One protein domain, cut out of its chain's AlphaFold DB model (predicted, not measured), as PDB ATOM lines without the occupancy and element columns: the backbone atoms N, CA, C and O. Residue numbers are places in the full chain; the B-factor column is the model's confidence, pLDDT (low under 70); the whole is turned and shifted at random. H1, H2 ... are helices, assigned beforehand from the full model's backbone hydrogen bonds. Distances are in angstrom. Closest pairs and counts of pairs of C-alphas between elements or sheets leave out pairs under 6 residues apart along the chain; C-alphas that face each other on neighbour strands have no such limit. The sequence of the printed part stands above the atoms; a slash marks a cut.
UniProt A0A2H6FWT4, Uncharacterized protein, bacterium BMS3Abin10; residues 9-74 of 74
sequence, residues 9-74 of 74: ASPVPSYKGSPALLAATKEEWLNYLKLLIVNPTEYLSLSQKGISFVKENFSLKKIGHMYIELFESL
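AT A GLANCE: This is residues 9 to 74 of the 74 residues of an uncharacterized protein of bacterium BMS3Abin10 (UniProt A0A2H6FWT4). Two helices, H1 and H2, meet near their ends as an L, and a looped stretch without a named element, residues 9 to 25, lies in the angle of that L. H3 follows H2 in much the same direction and sticks out as a free arm, so that H2 and H3 together make the long axis. The printed part has 66 residues with three named helices, in the order H1, H2, H3 along the chain, and no named strand; its class is all helix. It is only just loose, close to extended, with a radius of gyration of the C-alphas of 16.1 A and spans of 49 by 24 by 12 A.

IN THESE COORDINATES: The printed part begins at Ala 9, whose C-alpha is at (8.724, -30.852, 21.246). Residues 9 to 25 hold no named element; their C-alphas lie 4 to 19 A from the mean of all C-alphas. H1 is residues 26 to 38, 18.5 A from first to last C-alpha, and begins with C-alpha 26 at (7.175, -20.472, 25.186). H2, the longest helix, is residues 40 to 57 and measures 25.6 A. H3 is residues 60 to 72, 18.1 A long, and ends with C-alpha 72 at (21.554, -56.190, -0.671).

HOW THE PARTS SIT: H1 and H2 touch only at the corner by their tight link of 1 residue. Their lines stand at 73 degrees, about perpendicular. H1 touches H2 with residues 35 to 37 alone, and H2 touches H1 with residues 42 to 43 alone; the closest C-alphas of the two helices, those of Leu 36 and Tyr 43, are 5.2 A apart. H2 and H3 are close but not clearly touching, with the C-alphas of Glu 56 and Lys 62 the closest at 7.2 A. They run the same way at a shallow tilt of 28 degrees, joined by a tight link of 2 residues. H1 and H3 are apart. In H1, H2 and H3 every O i to N i+4 pair is within hydrogen-bond range.

THE WHOLE: The two C-alphas farthest apart are those of Val 38 and Leu 74, at 51.7 A; Leu 74 is the chain's last residue. Residues 58 to 74, of which 60 to 72 belong to H3, stand free, and so do residues 37 to 42, of which 40 to 42 belong to H2. Without these stretches the body has 43 residues and spans 32 by 24 by 9 A, with a radius of gyration of 11.1 A. The printed part has no cut, and neither link between helices is long. The mean pLDDT of the printed part is 97.0, and no printed residue is under 70.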
ATOM      1  N   ALA A   9       7.326 -30.952  21.659       97.75
ATOM      2  CA  ALA A   9       8.724 -30.852  21.246       97.75
ATOM      3  C   ALA A   9       8.990 -29.596  20.411       97.75
ATOM      4  O   ALA A   9       8.082 -29.021  19.817       97.75
ATOM      5  N   SER A  10      10.260 -29.201  20.323       98.00
ATOM      6  CA  SER A  10      10.696 -28.160  19.393       98.00
ATOM      7  C   SER A  10      10.565 -28.630  17.934       98.00
ATOM      8  O   SER A  10      10.719 -29.828  17.667       98.00
ATOM      9  N   PRO A  11      10.343 -27.718  16.968       97.25
ATOM     10  CA  PRO A  11      10.167 -28.058  15.556       97.25
ATOM     11  C   PRO A  11      11.505 -28.396  14.879       97.25
ATOM     12  O   PRO A  11      12.025 -27.635  14.064       97.25
ATOM     13  N   VAL A  12      12.083 -29.547  15.219       97.00
ATOM     14  CA  VAL A  12      13.287 -30.082  14.565       97.00
ATOM     15  C   VAL A  12      12.919 -31.118  13.495       97.00
ATOM     16  O   VAL A  12      11.876 -31.771  13.614       97.00
ATOM     17  N   PRO A  13      13.755 -31.318  12.453       97.19
ATOM     18  CA  PRO A  13      13.413 -32.179  11.317       97.19
ATOM     19  C   PRO A  13      12.990 -33.606  11.685       97.19
ATOM     20  O   PRO A  13      12.097 -34.154  11.045       97.19
ATOM     21  N   SER A  14      13.572 -34.193  12.735       94.75
ATOM     22  CA  SER A  14      13.265 -35.560  13.180       94.75
ATOM     23  C   SER A  14      11.833 -35.756  13.693       94.75
ATOM     24  O   SER A  14      11.349 -36.884  13.693       94.75
ATOM     25  N   TYR A  15      11.137 -34.689  14.100       95.00
ATOM     26  CA  TYR A  15       9.729 -34.754  14.511       95.00
ATOM     27  C   TYR A  15       8.745 -34.378  13.398       95.00
ATOM     28  O   TYR A  15       7.530 -34.456  13.603       95.00
ATOM     29  N   LYS A  16       9.228 -33.979  12.216       93.25
ATOM     30  CA  LYS A  16       8.358 -33.607  11.097       93.25
ATOM     31  C   LYS A  16       7.477 -34.795  10.697       93.25
ATOM     32  O   LYS A  16       7.973 -35.887  10.447       93.25
ATOM     33  N   GLY A  17       6.163 -34.572  10.637       92.69
ATOM     34  CA  GLY A  17       5.183 -35.614  10.308       92.69
ATOM     35  C   GLY A  17       4.917 -36.622  11.431       92.69
ATOM     36  O   GLY A  17       4.117 -37.534  11.240       92.69
ATOM     37  N   SER A  18       5.545 -36.462  12.601       96.38
ATOM     38  CA  SER A  18       5.220 -37.265  13.781       96.38
ATOM     39  C   SER A  18       3.957 -36.744  14.486       96.38
ATOM     40  O   SER A  18       3.615 -35.570  14.339       96.38
ATOM     41  N   PRO A  19       3.293 -37.563  15.323       97.19
ATOM     42  CA  PRO A  19       2.162 -37.132  16.151       97.19
ATOM     43  C   PRO A  19       2.514 -36.177  17.309       97.19
ATOM     44  O   PRO A  19       1.693 -35.992  18.205       97.19
ATOM     45  N   ALA A  20       3.730 -35.628  17.360       97.56
ATOM     46  CA  ALA A  20       4.129 -34.678  18.393       97.56
ATOM     47  C   ALA A  20       3.498 -33.294  18.157       97.56
ATOM     48  O   ALA A  20       3.387 -32.831  17.023       97.56
ATOM     49  N   LEU A  21       3.149 -32.605  19.243       97.94
ATOM     50  CA  LEU A  21       2.770 -31.194  19.208       97.94
ATOM     51  C   LEU A  21       4.049 -30.352  19.126       97.94
ATOM     52  O   LEU A  21       4.872 -30.378  20.044       97.94
ATOM     53  N   LEU A  22       4.243 -29.641  18.014       98.00
ATOM     54  CA  LEU A  22       5.464 -28.872  17.770       98.00
ATOM     55  C   LEU A  22       5.301 -27.431  18.250       98.00
ATOM     56  O   LEU A  22       4.485 -26.696  17.706       98.00
ATOM     57  N   ALA A  23       6.094 -27.031  19.242       98.06
ATOM     58  CA  ALA A  23       6.084 -25.693  19.827       98.06
ATOM     59  C   ALA A  23       7.401 -24.957  19.545       98.06
ATOM     60  O   ALA A  23       8.476 -25.396  19.960       98.06
ATOM     61  N   ALA A  24       7.320 -23.819  18.859       97.81
ATOM     62  CA  ALA A  24       8.443 -22.928  18.572       97.81
ATOM     63  C   ALA A  24       8.630 -21.849  19.653       97.81
ATOM     64  O   ALA A  24       9.732 -21.333  19.836       97.81
ATOM     65  N   THR A  25       7.565 -21.515  20.381       98.56
ATOM     66  CA  THR A  25       7.537 -20.429  21.364       98.56
ATOM     67  C   THR A  25       7.147 -20.925  22.751       98.56
ATOM     68  O   THR A  25       6.445 -21.923  22.912       98.56
ATOM     69  N   LYS A  26       7.558 -20.188  23.791       98.38
ATOM     70  CA  LYS A  26       7.175 -20.472  25.186       98.38
ATOM     71  C   LYS A  26       5.654 -20.558  25.368       98.38
ATOM     72  O   LYS A  26       5.176 -21.351  26.174       98.38
ATOM     73  N   GLU A  27       4.904 -19.734  24.645       98.62
ATOM     74  CA  GLU A  27       3.450 -19.685  24.756       98.62
ATOM     75  C   GLU A  27       2.790 -20.938  24.172       98.62
ATOM     76  O   GLU A  27       1.930 -21.529  24.820       98.62
ATOM     77  N   GLU A  28       3.267 -21.433  23.027       98.44
ATOM     78  CA  GLU A  28       2.821 -22.713  22.459       98.44
ATOM     79  C   GLU A  28       3.112 -23.888  23.395       98.44
ATOM     80  O   GLU A  28       2.235 -24.721  23.621       98.44
ATOM     81  N   TRP A  29       4.302 -23.923  24.006       98.44
ATOM     82  CA  TRP A  29       4.637 -24.936  25.012       98.44
ATOM     83  C   TRP A  29       3.618 -24.953  26.153       98.44
ATOM     84  O   TRP A  29       3.087 -26.010  26.498       98.44
ATOM     85  N   LEU A  30       3.302 -23.785  26.718       98.44
ATOM     86  CA  LEU A  30       2.315 -23.669  27.793       98.44
ATOM     87  C   LEU A  30       0.911 -24.071  27.329       98.44
ATOM     88  O   LEU A  30       0.204 -24.756  28.069       98.44
ATOM     89  N   ASN A  31       0.510 -23.674  26.125       98.50
ATOM     90  CA  ASN A  31      -0.809 -23.981  25.578       98.50
ATOM     91  C   ASN A  31      -0.987 -25.480  25.327       98.50
ATOM     92  O   ASN A  31      -2.008 -26.041  25.723       98.50
ATOM     93  N   TYR A  32       0.008 -26.158  24.753       98.50
ATOM     94  CA  TYR A  32      -0.055 -27.602  24.525       98.50
ATOM     95  C   TYR A  32       0.006 -28.407  25.817       98.50
ATOM     96  O   TYR A  32      -0.745 -29.367  25.969       98.50
ATOM     97  N   LEU A  33       0.830 -28.001  26.786       97.75
ATOM     98  CA  LEU A  33       0.831 -28.647  28.099       97.75
ATOM     99  C   LEU A  33      -0.530 -28.494  28.790       97.75
ATOM    100  O   LEU A  33      -1.071 -29.480  29.286       97.75
ATOM    101  N   LYS A  34      -1.123 -27.293  28.767       98.25
ATOM    102  CA  LYS A  34      -2.479 -27.071  29.288       98.25
ATOM    103  C   LYS A  34      -3.503 -27.947  28.573       98.25
ATOM    104  O   LYS A  34      -4.267 -28.618  29.255       98.25
ATOM    105  N   LEU A  35      -3.490 -27.983  27.237       97.44
ATOM    106  CA  LEU A  35      -4.380 -28.822  26.426       97.44
ATOM    107  C   LEU A  35      -4.326 -30.288  26.875       97.44
ATOM    108  O   LEU A  35      -5.371 -30.882  27.121       97.44
ATOM    109  N   LEU A  36      -3.125 -30.846  27.036       97.50
ATOM    110  CA  LEU A  36      -2.933 -32.241  27.438       97.50
ATOM    111  C   LEU A  36      -3.407 -32.534  28.868       97.50
ATOM    112  O   LEU A  36      -3.824 -33.654  29.146       97.50
ATOM    113  N   ILE A  37      -3.348 -31.549  29.769       97.19
ATOM    114  CA  ILE A  37      -3.811 -31.690  31.157       97.19
ATOM    115  C   ILE A  37      -5.340 -31.614  31.240       97.19
ATOM    116  O   ILE A  37      -5.953 -32.381  31.978       97.19
ATOM    117  N   VAL A  38      -5.964 -30.684  30.511       98.00
ATOM    118  CA  VAL A  38      -7.405 -30.393  30.648       98.00
ATOM    119  C   VAL A  38      -8.288 -31.189  29.688       98.00
ATOM    120  O   VAL A  38      -9.490 -31.286  29.918       98.00
ATOM    121  N   ASN A  39      -7.721 -31.753  28.618       98.00
ATOM    122  CA  ASN A  39      -8.458 -32.510  27.609       98.00
ATOM    123  C   ASN A  39      -7.978 -33.975  27.550       98.00
ATOM    124  O   ASN A  39      -7.100 -34.314  26.747       98.00
ATOM    125  N   PRO A  40      -8.562 -34.874  28.367       96.88
ATOM    126  CA  PRO A  40      -8.159 -36.279  28.403       96.88
ATOM    127  C   PRO A  40      -8.439 -37.015  27.085       96.88
ATOM    128  O   PRO A  40      -7.729 -37.961  26.746       96.88
ATOM    129  N   THR A  41      -9.440 -36.588  26.313       97.94
ATOM    130  CA  THR A  41      -9.745 -37.181  25.004       97.94
ATOM    131  C   THR A  41      -8.627 -36.906  24.003       97.94
ATOM    132  O   THR A  41      -8.170 -37.828  23.326       97.94
ATOM    133  N   GLU A  42      -8.142 -35.664  23.946       97.12
ATOM    134  CA  GLU A  42      -7.016 -35.298  23.079       97.12
ATOM    135  C   GLU A  42      -5.732 -36.008  23.517       97.12
ATOM    136  O   GLU A  42      -5.017 -36.568  22.683       97.12
ATOM    137  N   TYR A  43      -5.487 -36.073  24.831       98.00
ATOM    138  CA  TYR A  43      -4.375 -36.831  25.399       98.00
ATOM    139  C   TYR A  43      -4.382 -38.281  24.896       98.00
ATOM    140  O   TYR A  43      -3.401 -38.735  24.307       98.00
ATOM    141  N   LEU A  44      -5.502 -38.995  25.057       98.06
ATOM    142  CA  LEU A  44      -5.625 -40.397  24.645       98.06
ATOM    143  C   LEU A  44      -5.490 -40.574  23.128       98.06
ATOM    144  O   LEU A  44      -4.851 -41.529  22.680       98.06
ATOM    145  N   SER A  45      -6.041 -39.650  22.337       97.69
ATOM    146  CA  SER A  45      -5.894 -39.664  20.877       97.69
ATOM    147  C   SER A  45      -4.422 -39.576  20.465       97.69
ATOM    148  O   SER A  45      -3.939 -40.400  19.683       97.69
ATOM    149  N   LEU A  46      -3.676 -38.623  21.030       97.81
ATOM    150  CA  LEU A  46      -2.251 -38.436  20.745       97.81
ATOM    151  C   LEU A  46      -1.401 -39.601  21.259       97.81
ATOM    152  O   LEU A  46      -0.467 -40.023  20.574       97.81
ATOM    153  N   SER A  47      -1.747 -40.173  22.413       98.00
ATOM    154  CA  SER A  47      -1.122 -41.389  22.936       98.00
ATOM    155  C   SER A  47      -1.233 -42.546  21.944       98.00
ATOM    156  O   SER A  47      -0.222 -43.166  21.608       98.00
ATOM    157  N   GLN A  48      -2.439 -42.820  21.441       98.19
ATOM    158  CA  GLN A  48      -2.684 -43.910  20.494       98.19
ATOM    159  C   GLN A  48      -1.978 -43.668  19.159       98.19
ATOM    160  O   GLN A  48      -1.263 -44.551  18.683       98.19
ATOM    161  N   LYS A  49      -2.095 -42.457  18.598       98.00
ATOM    162  CA  LYS A  49      -1.386 -42.073  17.366       98.00
ATOM    163  C   LYS A  49       0.126 -42.229  17.521       98.00
ATOM    164  O   LYS A  49       0.776 -42.783  16.640       98.00
ATOM    165  N   GLY A  50       0.686 -41.795  18.650       97.75
ATOM    166  CA  GLY A  50       2.112 -41.915  18.955       97.75
ATOM    167  C   GLY A  50       2.593 -43.364  19.042       97.75
ATOM    168  O   GLY A  50       3.669 -43.678  18.534       97.75
ATOM    169  N   ILE A  51       1.801 -44.256  19.646       97.88
ATOM    170  CA  ILE A  51       2.111 -45.691  19.696       97.88
ATOM    171  C   ILE A  51       2.105 -46.287  18.285       97.88
ATOM    172  O   ILE A  51       3.063 -46.969  17.915       97.88
ATOM    173  N   SER A  52       1.053 -46.034  17.499       97.69
ATOM    174  CA  SER A  52       0.929 -46.566  16.135       97.69
ATOM    175  C   SER A  52       2.060 -46.074  15.236       97.69
ATOM    176  O   SER A  52       2.744 -46.889  14.621       97.69
ATOM    177  N   PHE A  53       2.360 -44.773  15.273       97.44
ATOM    178  CA  PHE A  53       3.454 -44.179  14.508       97.44
ATOM    179  C   PHE A  53       4.798 -44.855  14.795       97.44
ATOM    180  O   PHE A  53       5.539 -45.182  13.868       97.44
ATOM    181  N   VAL A  54       5.108 -45.124  16.071       96.62
ATOM    182  CA  VAL A  54       6.350 -45.820  16.435       96.62
ATOM    183  C   VAL A  54       6.357 -47.267  15.952       96.62
ATOM    184  O   VAL A  54       7.372 -47.724  15.433       96.62
ATOM    185  N   LYS A  55       5.241 -47.991  16.081       95.88
ATOM    186  CA  LYS A  55       5.140 -49.381  15.603       95.88
ATOM    187  C   LYS A  55       5.348 -49.486  14.090       95.88
ATOM    188  O   LYS A  55       6.032 -50.400  13.630       95.88
ATOM    189  N   GLU A  56       4.788 -48.552  13.336       96.12
ATOM    190  CA  GLU A  56       4.838 -48.545  11.871       96.12
ATOM    191  C   GLU A  56       6.210 -48.130  11.328       96.12
ATOM    192  O   GLU A  56       6.690 -48.719  10.361       96.12
ATOM    193  N   ASN A  57       6.866 -47.157  11.969       96.00
ATOM    194  CA  ASN A  57       8.064 -46.518  11.411       96.00
ATOM    195  C   ASN A  57       9.370 -46.936  12.095       96.00
ATOM    196  O   ASN A  57      10.419 -46.927  11.459       96.00
ATOM    197  N   PHE A  58       9.324 -47.328  13.371       95.69
ATOM    198  CA  PHE A  58      10.517 -47.565  14.192       95.69
ATOM    199  C   PHE A  58      10.505 -48.928  14.896       95.69
ATOM    200  O   PHE A  58      11.203 -49.130  15.890       95.69
ATOM    201  N   SER A  59       9.710 -49.884  14.409       95.56
ATOM    202  CA  SER A  59       9.787 -51.257  14.908       95.56
ATOM    203  C   SER A  59      11.085 -51.935  14.474       95.56
ATOM    204  O   SER A  59      11.632 -51.645  13.408       95.56
ATOM    205  N   LEU A  60      11.530 -52.915  15.269       96.19
ATOM    206  CA  LEU A  60      12.683 -53.756  14.930       96.19
ATOM    207  C   LEU A  60      12.528 -54.389  13.540       96.19
ATOM    208  O   LEU A  60      13.486 -54.445  12.782       96.19
ATOM    209  N   LYS A  61      11.306 -54.808  13.186       96.50
ATOM    210  CA  LYS A  61      10.991 -55.352  11.863       96.50
ATOM    211  C   LYS A  61      11.218 -54.321  10.753       96.50
ATOM    212  O   LYS A  61      11.862 -54.647   9.764       96.50
ATOM    213  N   LYS A  62      10.696 -53.097  10.908       96.94
ATOM    214  CA  LYS A  62      10.821 -52.036   9.895       96.94
ATOM    215  C   LYS A  62      12.281 -51.631   9.701       96.94
ATOM    216  O   LYS A  62      12.763 -51.654   8.576       96.94
ATOM    217  N   ILE A  63      12.978 -51.317  10.791       97.50
ATOM    218  CA  ILE A  63      14.381 -50.891  10.744       97.50
ATOM    219  C   ILE A  63      15.282 -52.034  10.268       97.50
ATOM    220  O   ILE A  63      16.130 -51.822   9.410       97.50
ATOM    221  N   GLY A  64      15.084 -53.251  10.781       97.75
ATOM    222  CA  GLY A  64      15.855 -54.420  10.363       97.75
ATOM    223  C   GLY A  64      15.734 -54.691   8.864       97.75
ATOM    224  O   GLY A  64      16.741 -54.931   8.211       97.75
ATOM    225  N   HIS A  65      14.527 -54.571   8.302       97.25
ATOM    226  CA  HIS A  65      14.317 -54.710   6.861       97.25
ATOM    227  C   HIS A  65      15.073 -53.649   6.052       97.25
ATOM    228  O   HIS A  65      15.732 -54.003   5.084       97.25
ATOM    229  N   MET A  66      15.069 -52.385   6.492       97.44
ATOM    230  CA  MET A  66      15.819 -51.312   5.822       97.44
ATOM    231  C   MET A  66      17.331 -51.579   5.791       97.44
ATOM    232  O   MET A  66      17.994 -51.252   4.812       97.44
ATOM    233  N   TYR A  67      17.891 -52.174   6.850       98.00
ATOM    234  CA  TYR A  67      19.302 -52.573   6.845       98.00
ATOM    235  C   TYR A  67      19.575 -53.726   5.876       98.00
ATOM    236  O   TYR A  67      20.597 -53.700   5.201       98.00
ATOM    237  N   ILE A  68      18.681 -54.715   5.791       97.62
ATOM    238  CA  ILE A  68      18.814 -55.813   4.820       97.62
ATOM    239  C   ILE A  68      18.809 -55.251   3.394       97.62
ATOM    240  O   ILE A  68      19.743 -55.523   2.650       97.62
ATOM    241  N   GLU A  69      17.831 -54.404   3.054       97.56
ATOM    242  CA  GLU A  69      17.750 -53.746   1.739       97.56
ATOM    243  C   GLU A  69      19.026 -52.957   1.416       97.56
ATOM    244  O   GLU A  69      19.540 -53.032   0.302       97.56
ATOM    245  N   LEU A  70      19.570 -52.230   2.399       97.69
ATOM    246  CA  LEU A  70      20.829 -51.507   2.235       97.69
ATOM    247  C   LEU A  70      21.973 -52.461   1.875       97.69
ATOM    248  O   LEU A  70      22.682 -52.198   0.910       97.69
ATOM    249  N   PHE A  71      22.151 -53.556   2.618       97.69
ATOM    250  CA  PHE A  71      23.236 -54.509   2.366       97.69
ATOM    251  C   PHE A  71      23.065 -55.300   1.067       97.69
ATOM    252  O   PHE A  71      24.066 -55.653   0.459       97.69
ATOM    253  N   GLU A  72      21.833 -55.559   0.628       96.38
ATOM    254  CA  GLU A  72      21.554 -56.190  -0.671       96.38
ATOM    255  C   GLU A  72      21.794 -55.240  -1.857       96.38
ATOM    256  O   GLU A  72      21.994 -55.701  -2.979       96.38
ATOM    257  N   SER A  73      21.771 -53.924  -1.624       93.19
ATOM    258  CA  SER A  73      22.001 -52.893  -2.649       93.19
ATOM    259  C   SER A  73      23.468 -52.476  -2.836       93.19
ATOM    260  O   SER A  73      23.752 -51.670  -3.727       93.19
ATOM    261  N   LEU A  74      24.373 -52.982  -1.990       83.88
ATOM    262  CA  LEU A  74      25.820 -52.729  -2.026       83.88
ATOM    263  C   LEU A  74      26.551 -53.770  -2.881       83.88
ATOM    264  O   LEU A  74      27.508 -53.358  -3.574       83.88
TER     265      LEU A  74